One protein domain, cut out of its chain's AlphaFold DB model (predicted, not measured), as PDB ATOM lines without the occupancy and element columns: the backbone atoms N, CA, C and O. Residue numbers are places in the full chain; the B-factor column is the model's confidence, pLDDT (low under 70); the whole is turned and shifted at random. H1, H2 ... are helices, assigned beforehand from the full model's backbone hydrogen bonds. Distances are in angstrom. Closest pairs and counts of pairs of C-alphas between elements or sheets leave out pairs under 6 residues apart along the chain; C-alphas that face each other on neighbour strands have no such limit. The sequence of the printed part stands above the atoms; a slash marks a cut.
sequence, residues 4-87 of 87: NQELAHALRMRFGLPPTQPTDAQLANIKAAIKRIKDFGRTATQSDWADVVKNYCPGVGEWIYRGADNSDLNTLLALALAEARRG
ATOM      1  N   ASN A   4     142.104 140.736  78.406       87.69
ATOM      2  CA  ASN A   4     143.125 140.797  79.460       87.69
ATOM      3  C   ASN A   4     143.339 142.226  79.987       87.69
ATOM      4  O   ASN A   4     143.479 142.410  81.194       87.69
ATOM      5  N   GLN A   5     143.365 143.227  79.102       88.12
ATOM      6  CA  GLN A   5     143.507 144.633  79.492       88.12
ATOM      7  C   GLN A   5     142.276 145.127  80.255       88.12
ATOM      8  O   GLN A   5     142.428 145.830  81.251       88.12
ATOM      9  N   GLU A   6     141.076 144.723  79.832       89.88
ATOM     10  CA  GLU A   6     139.830 145.046  80.537       89.88
ATOM     11  C   GLU A   6     139.792 144.407  81.927       89.88
ATOM     12  O   GLU A   6     139.505 145.084  82.913       89.88
ATOM     13  N   LEU A   7     140.180 143.130  82.041       90.62
ATOM     14  CA  LEU A   7     140.283 142.456  83.333       90.62
ATOM     15  C   LEU A   7     141.306 143.145  84.248       90.62
ATOM     16  O   LEU A   7     141.008 143.407  85.410       90.62
ATOM     17  N   ALA A   8     142.495 143.478  83.740       91.31
ATOM     18  CA  ALA A   8     143.509 144.191  84.515       91.31
ATOM     19  C   ALA A   8     143.018 145.572  84.980       91.31
ATOM     20  O   ALA A   8     143.274 145.966  86.119       91.31
ATOM     21  N   HIS A   9     142.288 146.293  84.127       90.25
ATOM     22  CA  HIS A   9     141.695 147.583  84.469       90.25
ATOM     23  C   HIS A   9     140.648 147.454  85.582       90.25
ATOM     24  O   HIS A   9     140.745 148.154  86.591       90.25
ATOM     25  N   ALA A  10     139.715 146.510  85.453       90.38
ATOM     26  CA  ALA A  10     138.694 146.257  86.466       90.38
ATOM     27  C   ALA A  10     139.316 145.880  87.821       90.38
ATOM     28  O   ALA A  10     138.907 146.391  88.864       90.38
ATOM     29  N   LEU A  11     140.365 145.046  87.820       90.44
ATOM     30  CA  LEU A  11     141.107 144.698  89.036       90.44
ATOM     31  C   LEU A  11     141.750 145.926  89.692       90.44
ATOM     32  O   LEU A  11     141.679 146.073  90.912       90.44
ATOM     33  N   ARG A  12     142.339 146.830  88.901       89.75
ATOM     34  CA  ARG A  12     142.936 148.070  89.416       89.75
ATOM     35  C   ARG A  12     141.908 148.960  90.083       89.75
ATOM     36  O   ARG A  12     142.111 149.360  91.224       89.75
ATOM     37  N   MET A  13     140.806 149.221  89.392       88.62
ATOM     38  CA  MET A  13     139.734 150.076  89.890       88.62
ATOM     39  C   MET A  13     139.102 149.508  91.164       88.62
ATOM     40  O   MET A  13     138.842 150.245  92.110       88.62
ATOM     41  N   ARG A  14     138.895 148.186  91.210       87.12
ATOM     42  CA  ARG A  14     138.159 147.520  92.291       87.12
ATOM     43  C   ARG A  14     138.996 147.224  93.532       87.12
ATOM     44  O   ARG A  14     138.460 147.264  94.633       87.12
ATOM     45  N   PHE A  15     140.286 146.930  93.364       87.62
ATOM     46  CA  PHE A  15     141.195 146.587  94.467       87.62
ATOM     47  C   PHE A  15     142.241 147.665  94.757       87.62
ATOM     48  O   PHE A  15     143.089 147.474  95.627       87.62
ATOM     49  N   GLY A  16     142.196 148.792  94.048       88.00
ATOM     50  CA  GLY A  16     143.100 149.907  94.297       88.00
ATOM     51  C   GLY A  16     144.556 149.585  93.978       88.00
ATOM     52  O   GLY A  16     145.441 149.927  94.757       88.00
ATOM     53  N   LEU A  17     144.804 148.884  92.869       88.94
ATOM     54  CA  LEU A  17     146.157 148.480  92.474       88.94
ATOM     55  C   LEU A  17     146.925 149.640  91.819       88.94
ATOM     56  O   LEU A  17     146.315 150.441  91.094       88.94
ATOM     57  N   PRO A  18     148.259 149.712  91.976       87.25
ATOM     58  CA  PRO A  18     149.081 150.690  91.274       87.25
ATOM     59  C   PRO A  18     149.002 150.513  89.758       87.25
ATOM     60  O   PRO A  18     148.718 149.420  89.274       87.25
ATOM     61  N   PRO A  19     149.306 151.553  88.964       84.50
ATOM     62  CA  PRO A  19     149.206 151.475  87.514       84.50
ATOM     63  C   PRO A  19     150.134 150.457  86.852       84.50
ATOM     64  O   PRO A  19     149.891 150.050  85.717       84.50
ATOM     65  N   THR A  20     151.173 150.048  87.571       85.88
ATOM     66  CA  THR A  20     152.141 149.020  87.192       85.88
ATOM     67  C   THR A  20     151.685 147.600  87.550       85.88
ATOM     68  O   THR A  20     152.374 146.647  87.195       85.88
ATOM     69  N   GLN A  21     150.547 147.440  88.238       83.94
ATOM     70  CA  GLN A  21     149.965 146.149  88.610       83.94
ATOM     71  C   GLN A  21     148.497 146.040  88.152       83.94
ATOM     72  O   GLN A  21     147.793 147.046  88.079       83.94
ATOM     73  N   PRO A  22     147.996 144.830  87.853       88.31
ATOM     74  CA  PRO A  22     148.754 143.583  87.774       88.31
ATOM     75  C   PRO A  22     149.677 143.568  86.541       88.31
ATOM     76  O   PRO A  22     149.283 143.999  85.461       88.31
ATOM     77  N   THR A  23     150.902 143.061  86.693       91.25
ATOM     78  CA  THR A  23     151.773 142.713  85.554       91.25
ATOM     79  C   THR A  23     151.184 141.530  84.782       91.25
ATOM     80  O   THR A  23     150.362 140.791  85.326       91.25
ATOM     81  N   ASP A  24     151.628 141.271  83.549       89.88
ATOM     82  CA  ASP A  24     151.170 140.101  82.779       89.88
ATOM     83  C   ASP A  24     151.336 138.776  83.539       89.88
ATOM     84  O   ASP A  24     150.441 137.929  83.524       89.88
ATOM     85  N   ALA A  25     152.442 138.617  84.274       91.12
ATOM     86  CA  ALA A  25     152.686 137.438  85.102       91.12
ATOM     87  C   ALA A  25     151.710 137.350  86.289       91.12
ATOM     88  O   ALA A  25     151.146 136.287  86.557       91.12
ATOM     89  N   GLN A  26     151.463 138.465  86.986       92.38
ATOM     90  CA  GLN A  26     150.483 138.516  88.078       92.38
ATOM     91  C   GLN A  26     149.071 138.235  87.563       92.38
ATOM     92  O   GLN A  26     148.350 137.429  88.147       92.38
ATOM     93  N   LEU A  27     148.697 138.830  86.429       93.25
ATOM     94  CA  LEU A  27     147.409 138.610  85.785       93.25
ATOM     95  C   LEU A  27     147.243 137.145  85.365       93.25
ATOM     96  O   LEU A  27     146.179 136.567  85.579       93.25
ATOM     97  N   ALA A  28     148.275 136.514  84.803       92.88
ATOM     98  CA  ALA A  28     148.253 135.091  84.467       92.88
ATOM     99  C   ALA A  28     148.025 134.208  85.705       92.88
ATOM    100  O   ALA A  28     147.169 133.319  85.670       92.88
ATOM    101  N   ASN A  29     148.717 134.495  86.810       94.62
ATOM    102  CA  ASN A  29     148.553 133.773  88.073       94.62
ATOM    103  C   ASN A  29     147.152 133.954  88.672       94.62
ATOM    104  O   ASN A  29     146.526 132.968  89.063       94.62
ATOM    105  N   ILE A  30     146.620 135.180  88.671       93.69
ATOM    106  CA  ILE A  30     145.255 135.480  89.129       93.69
ATOM    107  C   ILE A  30     144.235 134.703  88.290       93.69
ATOM    108  O   ILE A  30     143.390 133.998  88.842       93.69
ATOM    109  N   LYS A  31     144.342 134.759  86.955       93.94
ATOM    110  CA  LYS A  31     143.458 134.007  86.049       93.94
ATOM    111  C   LYS A  31     143.500 132.508  86.337       93.94
ATOM    112  O   LYS A  31     142.448 131.882  86.413       93.94
ATOM    113  N   ALA A  32     144.691 131.935  86.512       93.56
ATOM    114  CA  ALA A  32     144.856 130.514  86.805       93.56
ATOM    115  C   ALA A  32     144.256 130.124  88.166       93.56
ATOM    116  O   ALA A  32     143.580 129.101  88.264       93.56
ATOM    117  N   ALA A  33     144.455 130.943  89.201       93.75
ATOM    118  CA  ALA A  33     143.901 130.707  90.530       93.75
ATOM    119  C   ALA A  33     142.366 130.750  90.525       93.75
ATOM    120  O   ALA A  33     141.726 129.811  90.994       93.75
ATOM    121  N   ILE A  34     141.765 131.775  89.913       93.38
ATOM    122  CA  ILE A  34     140.303 131.872  89.804       93.38
ATOM    123  C   ILE A  34     139.735 130.763  88.917       93.38
ATOM    124  O   ILE A  34     138.683 130.198  89.224       93.38
ATOM    125  N   LYS A  35     140.431 130.405  87.832       92.12
ATOM    126  CA  LYS A  35     140.031 129.283  86.979       92.12
ATOM    127  C   LYS A  35     139.966 127.981  87.780       92.12
ATOM    128  O   LYS A  35     138.962 127.294  87.677       92.12
ATOM    129  N   ARG A  36     140.948 127.697  88.646       92.38
ATOM    130  CA  ARG A  36     140.905 126.517  89.531       92.38
ATOM    131  C   ARG A  36     139.660 126.506  90.416       92.38
ATOM    132  O   ARG A  36     139.025 125.468  90.523       92.38
ATOM    133  N   ILE A  37     139.273 127.645  90.999       90.38
ATOM    134  CA  ILE A  37     138.037 127.748  91.801       90.38
ATOM    135  C   ILE A  37     136.809 127.369  90.957       90.38
ATOM    136  O   ILE A  37     135.954 126.615  91.422       90.38
ATOM    137  N   LYS A  38     136.762 127.829  89.700       88.50
ATOM    138  CA  LYS A  38     135.708 127.467  88.739       88.50
ATOM    139  C   LYS A  38     135.739 125.990  88.341       88.50
ATOM    140  O   LYS A  38     134.677 125.380  88.258       88.50
ATOM    141  N   ASP A  39     136.919 125.405  88.148       89.75
ATOM    142  CA  ASP A  39     137.091 123.974  87.852       89.75
ATOM    143  C   ASP A  39     136.598 123.079  89.009       89.75
ATOM    144  O   ASP A  39     136.116 121.976  88.767       89.75
ATOM    145  N   PHE A  40     136.606 123.569  90.255       88.81
ATOM    146  CA  PHE A  40     135.964 122.899  91.399       88.81
ATOM    147  C   PHE A  40     134.426 123.021  91.417       88.81
ATOM    148  O   PHE A  40     133.788 122.645  92.400       88.81
ATOM    149  N   GLY A  41     133.812 123.567  90.364       87.62
ATOM    150  CA  GLY A  41     132.363 123.750  90.262       87.62
ATOM    151  C   GLY A  41     131.819 124.925  91.080       87.62
ATOM    152  O   GLY A  41     130.608 125.030  91.263       87.62
ATOM    153  N   ARG A  42     132.687 125.816  91.581       89.62
ATOM    154  CA  ARG A  42     132.289 127.002  92.353       89.62
ATOM    155  C   ARG A  42     132.398 128.271  91.517       89.62
ATOM    156  O   ARG A  42     133.368 128.490  90.800       89.62
ATOM    157  N   THR A  43     131.438 129.176  91.665       88.19
ATOM    158  CA  THR A  43     131.588 130.541  91.152       88.19
ATOM    159  C   THR A  43     132.514 131.325  92.076       88.19
ATOM    160  O   THR A  43     132.295 131.349  93.286       88.19
ATOM    161  N   ALA A  44     133.536 131.976  91.517       89.94
ATOM    162  CA  ALA A  44     134.437 132.811  92.301       89.94
ATOM    163  C   ALA A  44     133.697 134.046  92.828       89.94
ATOM    164  O   ALA A  44     133.148 134.839  92.053       89.94
ATOM    165  N   THR A  45     133.674 134.188  94.147       90.38
ATOM    166  CA  THR A  45     133.036 135.297  94.858       90.38
ATOM    167  C   THR A  45     133.949 136.515  94.909       90.38
ATOM    168  O   THR A  45     135.143 136.433  94.625       90.38
ATOM    169  N   GLN A  46     133.408 137.667  95.309       87.44
ATOM    170  CA  GLN A  46     134.223 138.868  95.491       87.44
ATOM    171  C   GLN A  46     135.357 138.661  96.510       87.44
ATOM    172  O   GLN A  46     136.447 139.188  96.298       87.44
ATOM    173  N   SER A  47     135.125 137.872  97.563       88.06
ATOM    174  CA  SER A  47     136.157 137.526  98.543       88.06
ATOM    175  C   SER A  47     137.252 136.655  97.927       88.06
ATOM    176  O   SER A  47     138.422 136.962  98.104       88.06
ATOM    177  N   ASP A  48     136.892 135.651  97.114       92.06
ATOM    178  CA  ASP A  48     137.881 134.821  96.405       92.06
ATOM    179  C   ASP A  48     138.783 135.676  95.501       92.06
ATOM    180  O   ASP A  48     140.000 135.500  95.463       92.06
ATOM    181  N   TRP A  49     138.190 136.640  94.789       91.75
ATOM    182  CA  TRP A  49     138.944 137.602  93.990       91.75
ATOM    183  C   TRP A  49     139.858 138.475  94.852       91.75
ATOM    184  O   TRP A  49     141.013 138.668  94.486       91.75
ATOM    185  N   ALA A  50     139.373 138.975  95.990       89.88
ATOM    186  CA  ALA A  50     140.168 139.799  96.897       89.88
ATOM    187  C   ALA A  50     141.382 139.038  97.450       89.88
ATOM    188  O   ALA A  50     142.499 139.553  97.390       89.88
ATOM    189  N   ASP A  51     141.182 137.808  97.930       91.81
ATOM    190  CA  ASP A  51     142.249 136.951  98.457       91.81
ATOM    191  C   ASP A  51     143.297 136.633  97.389       91.81
ATOM    192  O   ASP A  51     144.496 136.818  97.607       91.81
ATOM    193  N   VAL A  52     142.859 136.223  96.195       93.56
ATOM    194  CA  VAL A  52     143.766 135.908  95.085       93.56
ATOM    195  C   VAL A  52     144.550 137.143  94.644       93.56
ATOM    196  O   VAL A  52     145.766 137.073  94.471       93.56
ATOM    197  N   VAL A  53     143.880 138.283  94.467       91.69
ATOM    198  CA  VAL A  53     144.538 139.522  94.031       91.69
ATOM    199  C   VAL A  53     145.539 139.987  95.080       91.69
ATOM    200  O   VAL A  53     146.670 140.291  94.715       91.69
ATOM    201  N   LYS A  54     145.187 139.958  96.369       90.75
ATOM    202  CA  LYS A  54     146.096 140.293  97.476       90.75
ATOM    203  C   LYS A  54     147.304 139.364  97.549       90.75
ATOM    204  O   LYS A  54     148.400 139.813  97.866       90.75
ATOM    205  N   ASN A  55     147.128 138.086  97.226       92.62
ATOM    206  CA  ASN A  55     148.221 137.121  97.227       92.62
ATOM    207  C   ASN A  55     149.250 137.374  96.109       92.62
ATOM    208  O   ASN A  55     150.431 137.086  96.287       92.62
ATOM    209  N   TYR A  56     148.824 137.904  94.956       91.94
ATOM    210  CA  TYR A  56     149.709 138.118  93.801       91.94
ATOM    211  C   TYR A  56     150.114 139.577  93.573       91.94
ATOM    212  O   TYR A  56     151.129 139.827  92.920       91.94
ATOM    213  N   CYS A  57     149.354 140.536  94.097       89.31
ATOM    214  CA  CYS A  57     149.602 141.967  93.968       89.31
ATOM    215  C   CYS A  57     149.849 142.572  95.360       89.31
ATOM    216  O   CYS A  57     148.898 142.741  96.123       89.31
ATOM    217  N   PRO A  58     151.099 142.932  95.707       83.44
ATOM    218  CA  PRO A  58     151.394 143.543  97.001       83.44
ATOM    219  C   PRO A  58     150.814 144.958  97.139       83.44
ATOM    220  O   PRO A  58     150.622 145.410  98.260       83.44
ATOM    221  N   GLY A  59     150.500 145.635  96.025       79.94
ATOM    222  CA  GLY A  59     149.985 147.005  96.028       79.94
ATOM    223  C   GLY A  59     148.469 147.143  96.163       79.94
ATOM    224  O   GLY A  59     147.891 148.139  95.731       79.94
ATOM    225  N   VAL A  60     147.790 146.131  96.705       85.00
ATOM    226  CA  VAL A  60     146.346 146.204  96.971       85.00
ATOM    227  C   VAL A  60     146.043 147.310  97.972       85.00
ATOM    228  O   VAL A  60     146.614 147.353  99.058       85.00
ATOM    229  N   GLY A  61     145.096 148.178  97.615       78.94
ATOM    230  CA  GLY A  61     144.646 149.288  98.451       78.94
ATOM    231  C   GLY A  61     145.591 150.489  98.495       78.94
ATOM    232  O   GLY A  61     145.282 151.451  99.193       78.94
ATOM    233  N   GLU A  62     146.705 150.478  97.755       82.31
ATOM    234  CA  GLU A  62     147.618 151.629  97.685       82.31
ATOM    235  C   GLU A  62     147.022 152.804  96.893       82.31
ATOM    236  O   GLU A  62     147.417 153.953  97.088       82.31
ATOM    237  N   TRP A  63     146.062 152.534  96.001       81.56
ATOM    238  CA  TRP A  63     145.452 153.535  95.128       81.56
ATOM    239  C   TRP A  63     143.945 153.616  95.329       81.56
ATOM    240  O   TRP A  63     143.247 152.608  95.386       81.56
ATOM    241  N   ILE A  64     143.418 154.839  95.368       74.12
ATOM    242  CA  ILE A  64     141.976 155.089  95.408       74.12
ATOM    243  C   ILE A  64     141.563 155.657  94.057       74.12
ATOM    244  O   ILE A  64     141.852 156.810  93.733       74.12
ATOM    245  N   TYR A  65     140.866 154.847  93.265       76.06
ATOM    246  CA  TYR A  65     140.291 155.297  92.006       76.06
ATOM    247  C   TYR A  65     138.899 155.889  92.255       76.06
ATOM    248  O   TYR A  65     138.011 155.228  92.795       76.06
ATOM    249  N   ARG A  66     138.685 157.153  91.860       59.59
ATOM    250  CA  ARG A  66     137.353 157.782  91.872       59.59
ATOM    251  C   ARG A  66     136.542 157.293  90.672       59.59
ATOM    252  O   ARG A  66     136.448 157.969  89.655       59.59
ATOM    253  N   GLY A  67     135.989 156.095  90.810       60.09
ATOM    254  CA  GLY A  67     135.086 155.454  89.859       60.09
ATOM    255  C   GLY A  67     134.853 154.014  90.297       60.09
ATOM    256  O   GLY A  67     135.807 153.251  90.406       60.09
ATOM    257  N   ALA A  68     133.609 153.643  90.596       55.66
ATOM    258  CA  ALA A  68     133.288 152.249  90.872       55.66
ATOM    259  C   ALA A  68     133.262 151.495  89.537       55.66
ATOM    260  O   ALA A  68     132.345 151.685  88.738       55.66
ATOM    261  N   ASP A  69     134.278 150.671  89.276       67.38
ATOM    262  CA  ASP A  69     134.208 149.730  88.164       67.38
ATOM    263  C   ASP A  69     133.217 148.619  88.533       67.38
ATOM    264  O   ASP A  69     133.482 147.759  89.378       67.38
ATOM    265  N   ASN A  70     132.026 148.700  87.938       67.25
ATOM    266  CA  ASN A  70     130.926 147.763  88.166       67.25
ATOM    267  C   ASN A  70     130.991 146.548  87.232       67.25
ATOM    268  O   ASN A  70     130.037 145.773  87.170       67.25
ATOM    269  N   SER A  71     132.091 146.380  86.495       81.38
ATOM    270  CA  SER A  71     132.242 145.264  85.573       81.38
ATOM    271  C   SER A  71     132.246 143.942  86.338       81.38
ATOM    272  O   SER A  71     132.834 143.805  87.419       81.38
ATOM    273  N   ASP A  72     131.584 142.940  85.768       86.38
ATOM    274  CA  ASP A  72     131.538 141.612  86.360       86.38
ATOM    275  C   ASP A  72     132.857 140.869  86.084       86.38
ATOM    276  O   ASP A  72     133.143 140.451  84.960       86.38
ATOM    277  N   LEU A  73     133.684 140.705  87.125       87.94
ATOM    278  CA  LEU A  73     135.005 140.071  87.013       87.94
ATOM    279  C   LEU A  73     134.926 138.636  86.471       87.94
ATOM    280  O   LEU A  73     135.831 138.179  85.771       87.94
ATOM    281  N   ASN A  74     133.840 137.913  86.763       89.25
ATOM    282  CA  ASN A  74     133.657 136.559  86.256       89.25
ATOM    283  C   ASN A  74     133.390 136.546  84.750       89.25
ATOM    284  O   ASN A  74     133.920 135.659  84.072       89.25
ATOM    285  N   THR A  75     132.629 137.521  84.254       90.06
ATOM    286  CA  THR A  75     132.384 137.760  82.827       90.06
ATOM    287  C   THR A  75     133.670 138.157  82.109       90.06
ATOM    288  O   THR A  75     134.031 137.525  81.117       90.06
ATOM    289  N   LEU A  76     134.419 139.123  82.648       89.44
ATOM    290  CA  LEU A  76     135.696 139.561  82.071       89.44
ATOM    291  C   LEU A  76     136.715 138.419  81.990       89.44
ATOM    292  O   LEU A  76     137.383 138.241  80.972       89.44
ATOM    293  N   LEU A  77     136.792 137.580  83.028       89.31
ATOM    294  CA  LEU A  77     137.635 136.387  82.997       89.31
ATOM    295  C   LEU A  77     137.200 135.401  81.906       89.31
ATOM    296  O   LEU A  77     138.052 134.834  81.226       89.31
ATOM    297  N   ALA A  78     135.896 135.171  81.738       89.62
ATOM    298  CA  ALA A  78     135.393 134.260  80.712       89.62
ATOM    299  C   ALA A  78     135.751 134.749  79.298       89.62
ATOM    300  O   ALA A  78     136.198 133.948  78.477       89.62
ATOM    301  N   LEU A  79     135.637 136.058  79.047       89.00
ATOM    302  CA  LEU A  79     136.060 136.686  77.792       89.00
ATOM    303  C   LEU A  79     137.567 136.517  77.561       89.00
ATOM    304  O   LEU A  79     137.972 136.029  76.508       89.00
ATOM    305  N   ALA A  80     138.389 136.811  78.572       88.44
ATOM    306  CA  ALA A  80     139.843 136.676  78.493       88.44
ATOM    307  C   ALA A  80     140.302 135.237  78.210       88.44
ATOM    308  O   ALA A  80     141.245 135.013  77.450       88.44
ATOM    309  N   LEU A  81     139.628 134.247  78.798       87.31
ATOM    310  CA  LEU A  81     139.902 132.833  78.537       87.31
ATOM    311  C   LEU A  81     139.429 132.396  77.143       87.31
ATOM    312  O   LEU A  81     140.086 131.566  76.514       87.31
ATOM    313  N   ALA A  82     138.309 132.935  76.657       85.56
ATOM    314  CA  ALA A  82     137.784 132.625  75.331       85.56
ATOM    315  C   ALA A  82     138.659 133.205  74.209       85.56
ATOM    316  O   ALA A  82     138.894 132.515  73.217       85.56
ATOM    317  N   GLU A  83     139.170 134.429  74.365       82.75
ATOM    318  CA  GLU A  83     140.119 135.032  73.416       82.75
ATOM    319  C   GLU A  83     141.414 134.222  73.323       82.75
ATOM    320  O   GLU A  83     141.865 133.921  72.221       82.75
ATOM    321  N   ALA A  84     141.960 133.773  74.458       74.38
ATOM    322  CA  ALA A  84     143.176 132.955  74.489       74.38
ATOM    323  C   ALA A  84     143.043 131.608  73.750       74.38
ATOM    324  O   ALA A  84     144.050 131.004  73.403       74.38
ATOM    325  N   ARG A  85     141.815 131.124  73.520       69.00
ATOM    326  CA  ARG A  85     141.538 129.889  72.767       69.00
ATOM    327  C   ARG A  85     141.350 130.129  71.263       69.00
ATOM    328  O   ARG A  85     141.331 129.163  70.506       69.00
ATOM    329  N   ARG A  86     141.146 131.380  70.837       60.19
ATOM    330  CA  ARG A  86     140.959 131.754  69.423       60.19
ATOM    331  C   ARG A  86     142.240 132.242  68.737       60.19
ATOM    332  O   ARG A  86     142.186 132.484  67.533       60.19
ATOM    333  N   GLY A  87     143.321 132.432  69.492       53.91
ATOM    334  CA  GLY A  87     144.642 132.818  68.987       53.91
ATOM    335  C   GLY A  87     145.525 131.629  68.657       53.91
ATOM    336  O   GLY A  87     145.300 130.549  69.250       53.91
TER     337      GLY A  87
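Overview. This is residues 4 to 87 of the 87 residues of an uncharacterized protein of Pseudomonas sp. TKO29 (UniProt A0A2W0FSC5). Two pairs of helices, each pair running opposite ways, are set crosswise, one pair over the other: H1 with H4, nearly side by side, and the hairpin of H2 and H3. A long link, residues 57 to 72, leaves the end of H3 and loops round the far end of H1, near Phe 15, before H4 folds back along H1. The two pairs meet at few places, and H3 and H4 only just stay apart. The printed part has 84 residues with four named helices in the order H1, H2, H3, H4 and no named strand; its class is all helix. It is compact, with a radius of gyration of the C-alphas of 12.1 A, and rounded, spanning 32 by 26 by 23 A.

Along the chain. Find C-alpha 4 at (143.125, 140.797, 79.460); here H1 begins, residues 4 to 15, and it runs 16.2 A to C-alpha 15. After a link of 8 residues, look at C-alpha 24 at (151.170, 140.101, 82.779), where H2 begins; it is the longest helix by residues, residues 24 to 39, 22.0 A from first to last C-alpha. H3 follows as residues 46 to 56, over 15.6 A. The last helix, H4, takes residues 73 to 84 and runs 16.6 A to C-alpha 84 at (143.176, 132.955, 74.489).

Arrangement. Begin with H1 and H4: they touch, with the C-alphas of Asn 4 and Ala 80 closest at 5.4 A. Their lines stand at a shallow tilt of 21 degrees, and they run opposite ways. H1 is close to H2 but not clearly touching it; the closest C-alphas, of Ala 8 and Leu 27, are 6.9 A apart, and the lines are about perpendicular at 85 degrees. With residues 11 to 15 alone, H1 only just touches H3, with 3 pairs of C-alphas within 8 A; the closest, of Phe 15 and Ala 50, are 7.3 A apart, and the lines are about perpendicular at 77 degrees. Next look at the helical hairpin of H2 and H3, which touch with the C-alphas of Gln 26 and Tyr 56 closest at 5.8 A, at a steep tilt of 40 degrees, opposite ways. H2 and H4 are close but not clearly touching, with the C-alphas of Lys 31 and Leu 77 closest at 7.0 A. H3 and H4 are only just apart, at 8.4 A. In H1, H2, H3 and H4 every O i to N i+4 pair is within hydrogen-bond range.

Size, cuts and confidence. The two C-alphas farthest apart, those of Glu 62 and Arg 86, are 35.2 A apart. The printed part has no cut and ends at Gly 87, the chain's last residue. The links H1 to H2 and H2 to H3 are short, and the 16-residue link H3 to H4 is long. The mean pLDDT of the printed part is 85.9; look for values under 70 at residues 66 to 70, in the long link, and at residues 85 to 87.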